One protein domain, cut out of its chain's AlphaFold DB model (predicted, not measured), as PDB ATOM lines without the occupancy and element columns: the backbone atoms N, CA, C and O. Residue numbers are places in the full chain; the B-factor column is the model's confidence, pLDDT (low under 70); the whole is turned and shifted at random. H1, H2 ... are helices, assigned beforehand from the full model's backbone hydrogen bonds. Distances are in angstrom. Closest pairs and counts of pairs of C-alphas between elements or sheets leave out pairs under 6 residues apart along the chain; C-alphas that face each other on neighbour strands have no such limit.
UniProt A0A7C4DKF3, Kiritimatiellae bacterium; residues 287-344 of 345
ATOM      1  N   ALA A 287     -36.785 -45.410  39.687       84.62
ATOM      2  CA  ALA A 287     -35.786 -45.183  38.651       84.62
ATOM      3  C   ALA A 287     -35.249 -43.744  38.676       84.62
ATOM      4  O   ALA A 287     -34.040 -43.532  38.528       84.62
ATOM      5  N   SER A 288     -36.120 -42.750  38.875       87.50
ATOM      6  CA  SER A 288     -35.709 -41.346  38.909       87.50
ATOM      7  C   SER A 288     -34.944 -41.008  40.187       87.50
ATOM      8  O   SER A 288     -33.910 -40.352  40.089       87.50
ATOM      9  N   PHE A 289     -35.343 -41.530  41.352       88.81
ATOM     10  CA  PHE A 289     -34.613 -41.337  42.611       88.81
ATOM     11  C   PHE A 289     -33.200 -41.926  42.542       88.81
ATOM     12  O   PHE A 289     -32.217 -41.267  42.894       88.81
ATOM     13  N   LYS A 290     -33.067 -43.146  42.011       87.44
ATOM     14  CA  LYS A 290     -31.766 -43.805  41.852       87.44
ATOM     15  C   LYS A 290     -30.830 -43.023  40.924       87.44
ATOM     16  O   LYS A 290     -29.646 -42.863  41.222       87.44
ATOM     17  N   ASN A 291     -31.355 -42.504  39.815       86.12
ATOM     18  CA  ASN A 291     -30.566 -41.753  38.837       86.12
ATOM     19  C   ASN A 291     -30.231 -40.327  39.292       86.12
ATOM     20  O   ASN A 291     -29.099 -39.878  39.095       86.12
ATOM     21  N   ALA A 292     -31.197 -39.619  39.880       85.44
ATOM     22  CA  ALA A 292     -31.051 -38.223  40.281       85.44
ATOM     23  C   ALA A 292     -30.274 -38.076  41.593       85.44
ATOM     24  O   ALA A 292     -29.506 -37.125  41.734       85.44
ATOM     25  N   ILE A 293     -30.434 -39.021  42.527       87.75
ATOM     26  CA  ILE A 293     -29.868 -38.924  43.873       87.75
ATOM     27  C   ILE A 293     -28.813 -39.997  44.125       87.75
ATOM     28  O   ILE A 293     -27.648 -39.645  44.281       87.75
ATOM     29  N   GLU A 294     -29.149 -41.290  44.126       86.56
ATOM     30  CA  GLU A 294     -28.204 -42.334  44.576       86.56
ATOM     31  C   GLU A 294     -26.915 -42.388  43.739       86.56
ATOM     32  O   GLU A 294     -25.807 -42.415  44.284       86.56
ATOM     33  N   ARG A 295     -27.036 -42.329  42.406       85.75
ATOM     34  CA  ARG A 295     -25.886 -42.350  41.487       85.75
ATOM     35  C   ARG A 295     -24.970 -41.139  41.671       85.75
ATOM     36  O   ARG A 295     -23.748 -41.285  41.625       85.75
ATOM     37  N   ARG A 296     -25.553 -39.956  41.885       84.69
ATOM     38  CA  ARG A 296     -24.813 -38.694  42.060       84.69
ATOM     39  C   ARG A 296     -24.228 -38.574  43.467       84.69
ATOM     40  O   ARG A 296     -23.134 -38.051  43.641       84.69
ATOM     41  N   LEU A 297     -24.894 -39.144  44.470       84.81
ATOM     42  CA  LEU A 297     -24.412 -39.209  45.852       84.81
ATOM     43  C   LEU A 297     -23.097 -40.000  45.968       84.81
ATOM     44  O   LEU A 297     -22.234 -39.653  46.782       84.81
ATOM     45  N   ALA A 298     -22.914 -41.024  45.126       81.75
ATOM     46  CA  ALA A 298     -21.679 -41.803  45.035       81.75
ATOM     47  C   ALA A 298     -20.499 -41.024  44.414       81.75
ATOM     48  O   ALA A 298     -19.344 -41.403  44.606       81.75
ATOM     49  N   ARG A 299     -20.761 -39.926  43.692       84.94
ATOM     50  CA  ARG A 299     -19.756 -39.144  42.957       84.94
ATOM     51  C   ARG A 299     -19.576 -37.769  43.588       84.94
ATOM     52  O   ARG A 299     -20.330 -36.840  43.323       84.94
ATOM     53  N   ARG A 300     -18.530 -37.613  44.404       75.69
ATOM     54  CA  ARG A 300     -18.289 -36.379  45.177       75.69
ATOM     55  C   ARG A 300     -18.199 -35.101  44.324       75.69
ATOM     56  O   ARG A 300     -18.599 -34.043  44.793       75.69
ATOM     57  N   GLY A 301     -17.736 -35.200  43.075       77.69
ATOM     58  CA  GLY A 301     -17.669 -34.069  42.137       77.69
ATOM     59  C   GLY A 301     -19.024 -33.577  41.608       77.69
ATOM     60  O   GLY A 301     -19.095 -32.486  41.057       77.69
ATOM     61  N   GLU A 302     -20.106 -34.340  41.792       80.75
ATOM     62  CA  GLU A 302     -21.443 -34.016  41.267       80.75
ATOM     63  C   GLU A 302     -22.385 -33.433  42.340       80.75
ATOM     64  O   GLU A 302     -23.557 -33.175  42.069       80.75
ATOM     65  N   TRP A 303     -21.906 -33.183  43.563       84.38
ATOM     66  CA  TRP A 303     -22.764 -32.741  44.674       84.38
ATOM     67  C   TRP A 303     -23.404 -31.366  44.473       84.38
ATOM     68  O   TRP A 303     -24.484 -31.110  45.003       84.38
ATOM     69  N   ASN A 304     -22.802 -30.499  43.659       81.44
ATOM     70  CA  ASN A 304     -23.421 -29.225  43.288       81.44
ATOM     71  C   ASN A 304     -24.745 -29.435  42.530       81.44
ATOM     72  O   ASN A 304     -25.685 -28.670  42.728       81.44
ATOM     73  N   LEU A 305     -24.851 -30.516  41.748       80.00
ATOM     74  CA  LEU A 305     -26.047 -30.889  40.980       80.00
ATOM     75  C   LEU A 305     -27.121 -31.580  41.834       80.00
ATOM     76  O   LEU A 305     -28.223 -31.822  41.350       80.00
ATOM     77  N   LEU A 306     -26.811 -31.929  43.089       84.69
ATOM     78  CA  LEU A 306     -27.782 -32.488  44.031       84.69
ATOM     79  C   LEU A 306     -28.607 -31.402  44.716       84.69
ATOM     80  O   LEU A 306     -29.690 -31.703  45.197       84.69
ATOM     81  N   ARG A 307     -28.141 -30.149  44.775       83.81
ATOM     82  CA  ARG A 307     -28.807 -29.098  45.564       83.81
ATOM     83  C   ARG A 307     -30.271 -28.893  45.177       83.81
ATOM     84  O   ARG A 307     -31.111 -28.800  46.063       83.81
ATOM     85  N   GLU A 308     -30.575 -28.869  43.883       83.75
ATOM     86  CA  GLU A 308     -31.951 -28.723  43.390       83.75
ATOM     87  C   GLU A 308     -32.827 -29.926  43.763       83.75
ATOM     88  O   GLU A 308     -33.953 -29.760  44.225       83.75
ATOM     89  N   GLU A 309     -32.290 -31.140  43.646       88.25
ATOM     90  CA  GLU A 309     -32.984 -32.379  44.017       88.25
ATOM     91  C   GLU A 309     -33.202 -32.480  45.538       88.25
ATOM     92  O   GLU A 309     -34.276 -32.852  46.005       88.25
ATOM     93  N   LEU A 310     -32.228 -32.047  46.340       88.38
ATOM     94  CA  LEU A 310     -32.349 -31.982  47.798       88.38
ATOM     95  C   LEU A 310     -33.404 -30.956  48.241       88.38
ATOM     96  O   LEU A 310     -34.094 -31.191  49.229       88.38
ATOM     97  N   GLN A 311     -33.582 -29.853  47.504       87.12
ATOM     98  CA  GLN A 311     -34.692 -28.924  47.747       87.12
ATOM     99  C   GLN A 311     -36.047 -29.558  47.402       87.12
ATOM    100  O   GLN A 311     -36.997 -29.400  48.169       87.12
ATOM    101  N   LYS A 312     -36.146 -30.334  46.312       87.88
ATOM    102  CA  LYS A 312     -37.373 -31.082  45.973       87.88
ATOM    103  C   LYS A 312     -37.729 -32.113  47.046       87.88
ATOM    104  O   LYS A 312     -38.900 -32.233  47.400       87.88
ATOM    105  N   LEU A 313     -36.747 -32.788  47.648       88.69
ATOM    106  CA  LEU A 313     -36.983 -33.724  48.759       88.69
ATOM    107  C   LEU A 313     -37.604 -33.084  50.009       88.69
ATOM    108  O   LEU A 313     -38.141 -33.798  50.851       88.69
ATOM    109  N   ARG A 314     -37.556 -31.754  50.159       86.75
ATOM    110  CA  ARG A 314     -38.203 -31.063  51.288       86.75
ATOM    111  C   ARG A 314     -39.717 -30.975  51.142       86.75
ATOM    112  O   ARG A 314     -40.390 -30.730  52.143       86.75
ATOM    113  N   LYS A 315     -40.247 -31.128  49.926       86.25
ATOM    114  CA  LYS A 315     -41.686 -31.068  49.689       86.25
ATOM    115  C   LYS A 315     -42.393 -32.217  50.422       86.25
ATOM    116  O   LYS A 315     -41.861 -33.330  50.444       86.25
ATOM    117  N   PRO A 316     -43.590 -31.987  50.991       81.38
ATOM    118  CA  PRO A 316     -44.301 -33.010  51.759       81.38
ATOM    119  C   PRO A 316     -44.660 -34.238  50.908       81.38
ATOM    120  O   PRO A 316     -44.688 -35.351  51.423       81.38
ATOM    121  N   GLU A 317     -44.821 -34.060  49.596       82.94
ATOM    122  CA  GLU A 317     -45.022 -35.140  48.617       82.94
ATOM    123  C   GLU A 317     -43.896 -36.181  48.555       82.94
ATOM    124  O   GLU A 317     -44.110 -37.315  48.136       82.94
ATOM    125  N   ASN A 318     -42.677 -35.797  48.940       87.56
ATOM    126  CA  ASN A 318     -41.478 -36.621  48.804       87.56
ATOM    127  C   ASN A 318     -41.012 -37.197  50.148       87.56
ATOM    128  O   ASN A 318     -39.864 -37.623  50.256       87.56
ATOM    129  N   ALA A 319     -41.875 -37.225  51.171       86.31
ATOM    130  CA  ALA A 319     -41.524 -37.659  52.526       86.31
ATOM    131  C   ALA A 319     -40.854 -39.048  52.566       86.31
ATOM    132  O   ALA A 319     -39.808 -39.209  53.191       86.31
ATOM    133  N   VAL A 320     -41.385 -40.017  51.813       88.12
ATOM    134  CA  VAL A 320     -40.822 -41.378  51.710       88.12
ATOM    135  C   VAL A 320     -39.399 -41.357  51.129       88.12
ATOM    136  O   VAL A 320     -38.479 -41.997  51.640       88.12
ATOM    137  N   TRP A 321     -39.181 -40.565  50.077       90.56
ATOM    138  CA  TRP A 321     -37.875 -40.418  49.428       90.56
ATOM    139  C   TRP A 321     -36.878 -39.639  50.288       90.56
ATOM    140  O   TRP A 321     -35.682 -39.943  50.291       90.56
ATOM    141  N   LYS A 322     -37.368 -38.667  51.062       90.38
ATOM    142  CA  LYS A 322     -36.589 -37.923  52.052       90.38
ATOM    143  C   LYS A 322     -36.061 -38.859  53.135       90.38
ATOM    144  O   LYS A 322     -34.864 -38.835  53.418       90.38
ATOM    145  N   GLU A 323     -36.911 -39.713  53.700       88.94
ATOM    146  CA  GLU A 323     -36.496 -40.713  54.692       88.94
ATOM    147  C   GLU A 323     -35.458 -41.682  54.124       88.94
ATOM    148  O   GLU A 323     -34.425 -41.924  54.756       88.94
ATOM    149  N   ARG A 324     -35.662 -42.162  52.890       90.25
ATOM    150  CA  ARG A 324     -34.685 -43.008  52.191       90.25
ATOM    151  C   ARG A 324     -33.336 -42.309  52.011       90.25
ATOM    152  O   ARG A 324     -32.295 -42.903  52.289       90.25
ATOM    153  N   PHE A 325     -33.324 -41.042  51.590       90.75
ATOM    154  CA  PHE A 325     -32.093 -40.256  51.475       90.75
ATOM    155  C   PHE A 325     -31.371 -40.106  52.825       90.75
ATOM    156  O   PHE A 325     -30.150 -40.292  52.906       90.75
ATOM    157  N   LEU A 326     -32.111 -39.806  53.897       89.50
ATOM    158  CA  LEU A 326     -31.552 -39.687  55.245       89.50
ATOM    159  C   LEU A 326     -30.978 -41.022  55.731       89.50
ATOM    160  O   LEU A 326     -29.892 -41.037  56.312       89.50
ATOM    161  N   ALA A 327     -31.634 -42.145  55.430       89.31
ATOM    162  CA  ALA A 327     -31.128 -43.481  55.736       89.31
ATOM    163  C   ALA A 327     -29.808 -43.785  55.000       89.31
ATOM    164  O   ALA A 327     -28.847 -44.235  55.625       89.31
ATOM    165  N   LEU A 328     -29.714 -43.465  53.704       86.50
ATOM    166  CA  LEU A 328     -28.508 -43.681  52.885       86.50
ATOM    167  C   LEU A 328     -27.292 -42.857  53.347       86.50
ATOM    168  O   LEU A 328     -26.135 -43.273  53.182       86.50
ATOM    169  N   THR A 329     -27.551 -41.674  53.907       86.69
ATOM    170  CA  THR A 329     -26.532 -40.696  54.313       86.69
ATOM    171  C   THR A 329     -26.223 -40.711  55.815       86.69
ATOM    172  O   THR A 329     -25.267 -40.057  56.252       86.69
ATOM    173  N   ARG A 330     -26.975 -41.479  56.614       87.69
ATOM    174  CA  ARG A 330     -26.801 -41.596  58.069       87.69
ATOM    175  C   ARG A 330     -25.402 -42.108  58.429       87.69
ATOM    176  O   ARG A 330     -24.848 -42.989  57.782       87.69
ATOM    177  N   GLY A 331     -24.806 -41.526  59.472       77.94
ATOM    178  CA  GLY A 331     -23.510 -41.953  60.027       77.94
ATOM    179  C   GLY A 331     -22.267 -41.565  59.210       77.94
ATOM    180  O   GLY A 331     -21.153 -41.641  59.717       77.94
ATOM    181  N   LYS A 332     -22.425 -41.077  57.976       84.81
ATOM    182  CA  LYS A 332     -21.304 -40.712  57.102       84.81
ATOM    183  C   LYS A 332     -21.018 -39.210  57.191       84.81
ATOM    184  O   LYS A 332     -21.810 -38.380  56.740       84.81
ATOM    185  N   LYS A 333     -19.861 -38.850  57.765       79.88
ATOM    186  CA  LYS A 333     -19.448 -37.450  58.007       79.88
ATOM    187  C   LYS A 333     -19.408 -36.607  56.725       79.88
ATOM    188  O   LYS A 333     -19.744 -35.430  56.769       79.88
ATOM    189  N   ALA A 334     -19.079 -37.227  55.591       81.44
ATOM    190  CA  ALA A 334     -19.011 -36.571  54.288       81.44
ATOM    191  C   ALA A 334     -20.355 -35.956  53.844       81.44
ATOM    192  O   ALA A 334     -20.356 -34.902  53.228       81.44
ATOM    193  N   TYR A 335     -21.497 -36.554  54.204       83.75
ATOM    194  CA  TYR A 335     -22.825 -36.100  53.763       83.75
ATOM    195  C   TYR A 335     -23.517 -35.146  54.749       83.75
ATOM    196  O   TYR A 335     -24.720 -34.917  54.639       83.75
ATOM    197  N   LYS A 336     -22.799 -34.620  55.752       84.75
ATOM    198  CA  LYS A 336     -23.380 -33.734  56.778       84.75
ATOM    199  C   LYS A 336     -24.006 -32.477  56.158       84.75
ATOM    200  O   LYS A 336     -25.125 -32.128  56.511       84.75
ATOM    201  N   GLU A 337     -23.315 -31.859  55.205       83.19
ATOM    202  CA  GLU A 337     -23.779 -30.644  54.519       83.19
ATOM    203  C   GLU A 337     -25.017 -30.900  53.650       83.19
ATOM    204  O   GLU A 337     -25.934 -30.088  53.630       83.19
ATOM    205  N   LEU A 338     -25.097 -32.057  52.983       85.06
ATOM    206  CA  LEU A 338     -26.260 -32.407  52.159       85.06
ATOM    207  C   LEU A 338     -27.503 -32.714  53.005       85.06
ATOM    208  O   LEU A 338     -28.615 -32.386  52.600       85.06
ATOM    209  N   ARG A 339     -27.323 -33.322  54.186       88.12
ATOM    210  CA  ARG A 339     -28.424 -33.564  55.132       88.12
ATOM    211  C   ARG A 339     -28.994 -32.265  55.692       88.12
ATOM    212  O   ARG A 339     -30.211 -32.131  55.714       88.12
ATOM    213  N   ALA A 340     -28.141 -31.290  56.018       85.00
ATOM    214  CA  ALA A 340     -28.581 -29.977  56.495       85.00
ATOM    215  C   ALA A 340     -29.544 -29.286  55.506       85.00
ATOM    216  O   ALA A 340     -30.576 -28.759  55.915       85.00
ATOM    217  N   ILE A 341     -29.281 -29.398  54.197       84.75
ATOM    218  CA  ILE A 341     -30.148 -28.844  53.139       84.75
ATOM    219  C   ILE A 341     -31.559 -29.458  53.180       84.75
ATOM    220  O   ILE A 341     -32.549 -28.755  52.985       84.75
ATOM    221  N   VAL A 342     -31.662 -30.764  53.432       86.25
ATOM    222  CA  VAL A 342     -32.929 -31.516  53.433       86.25
ATOM    223  C   VAL A 342     -33.684 -31.384  54.763       86.25
ATOM    224  O   VAL A 342     -34.919 -31.390  54.794       86.25
ATOM    225  N   GLU A 343     -32.950 -31.261  55.866       83.38
ATOM    226  CA  GLU A 343     -33.484 -31.060  57.217       83.38
ATOM    227  C   GLU A 343     -33.878 -29.593  57.473       83.38
ATOM    228  O   GLU A 343     -34.728 -29.338  58.321       83.38
ATOM    229  N   GLY A 344     -33.374 -28.647  56.669       70.50
ATOM    230  CA  GLY A 344     -33.742 -27.230  56.724       70.50
ATOM    231  C   GLY A 344     -33.015 -26.437  57.812       70.50
ATOM    232  O   GLY A 344     -33.606 -25.501  58.346       70.50
TER     233      GLY A 344
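Overview. This is residues 287 to 344 of the 345 residues of a protein of Kiritimatiellae bacterium (UniProt A0A7C4DKF3). Four short helices run back and forth in a small cluster: H1 packs on H2 at a wide angle, part of H2 packs on H4, and H3 folds back into H4 as a hairpin. The printed part has 58 residues with named helices H1 to H4 in chain order and no named strand: all helix, compact, radius of gyration of the C-alphas 10.3 A, spans 28 by 23 by 17 A.

Along the chain. H1, residues 287 to 297, begins at C-alpha (-35.786, -45.183, 38.651). H2 is residues 300 to 312, 19.8 A; H3 316 to 329, 19.5 A. H4, 333 to 343, ends at C-alpha (-33.484, -31.060, 57.217).

Arrangement. H1 touches H2, closest C-alphas Arg 296 and Glu 302, 5.8 A, at a steep tilt of 46 degrees, opposite ways. H2 touches H4 with residues 307 to 311 alone, closest C-alphas Leu 310 and Val 342, 5.7 A. H3 and H4 form a helical hairpin, a shallow tilt of 11 degrees. H1 and H4 are apart. O i to N i+4 pairs within hydrogen-bond range: H1 5 of 7, H2 3 of 9 beside 6 of 10 O i to N i+3, H3 8 of 10, H4 4 of 7.

Size, cuts and confidence. The printed part has no cut, its three links are tight, and no printed residue is under 70 in pLDDT.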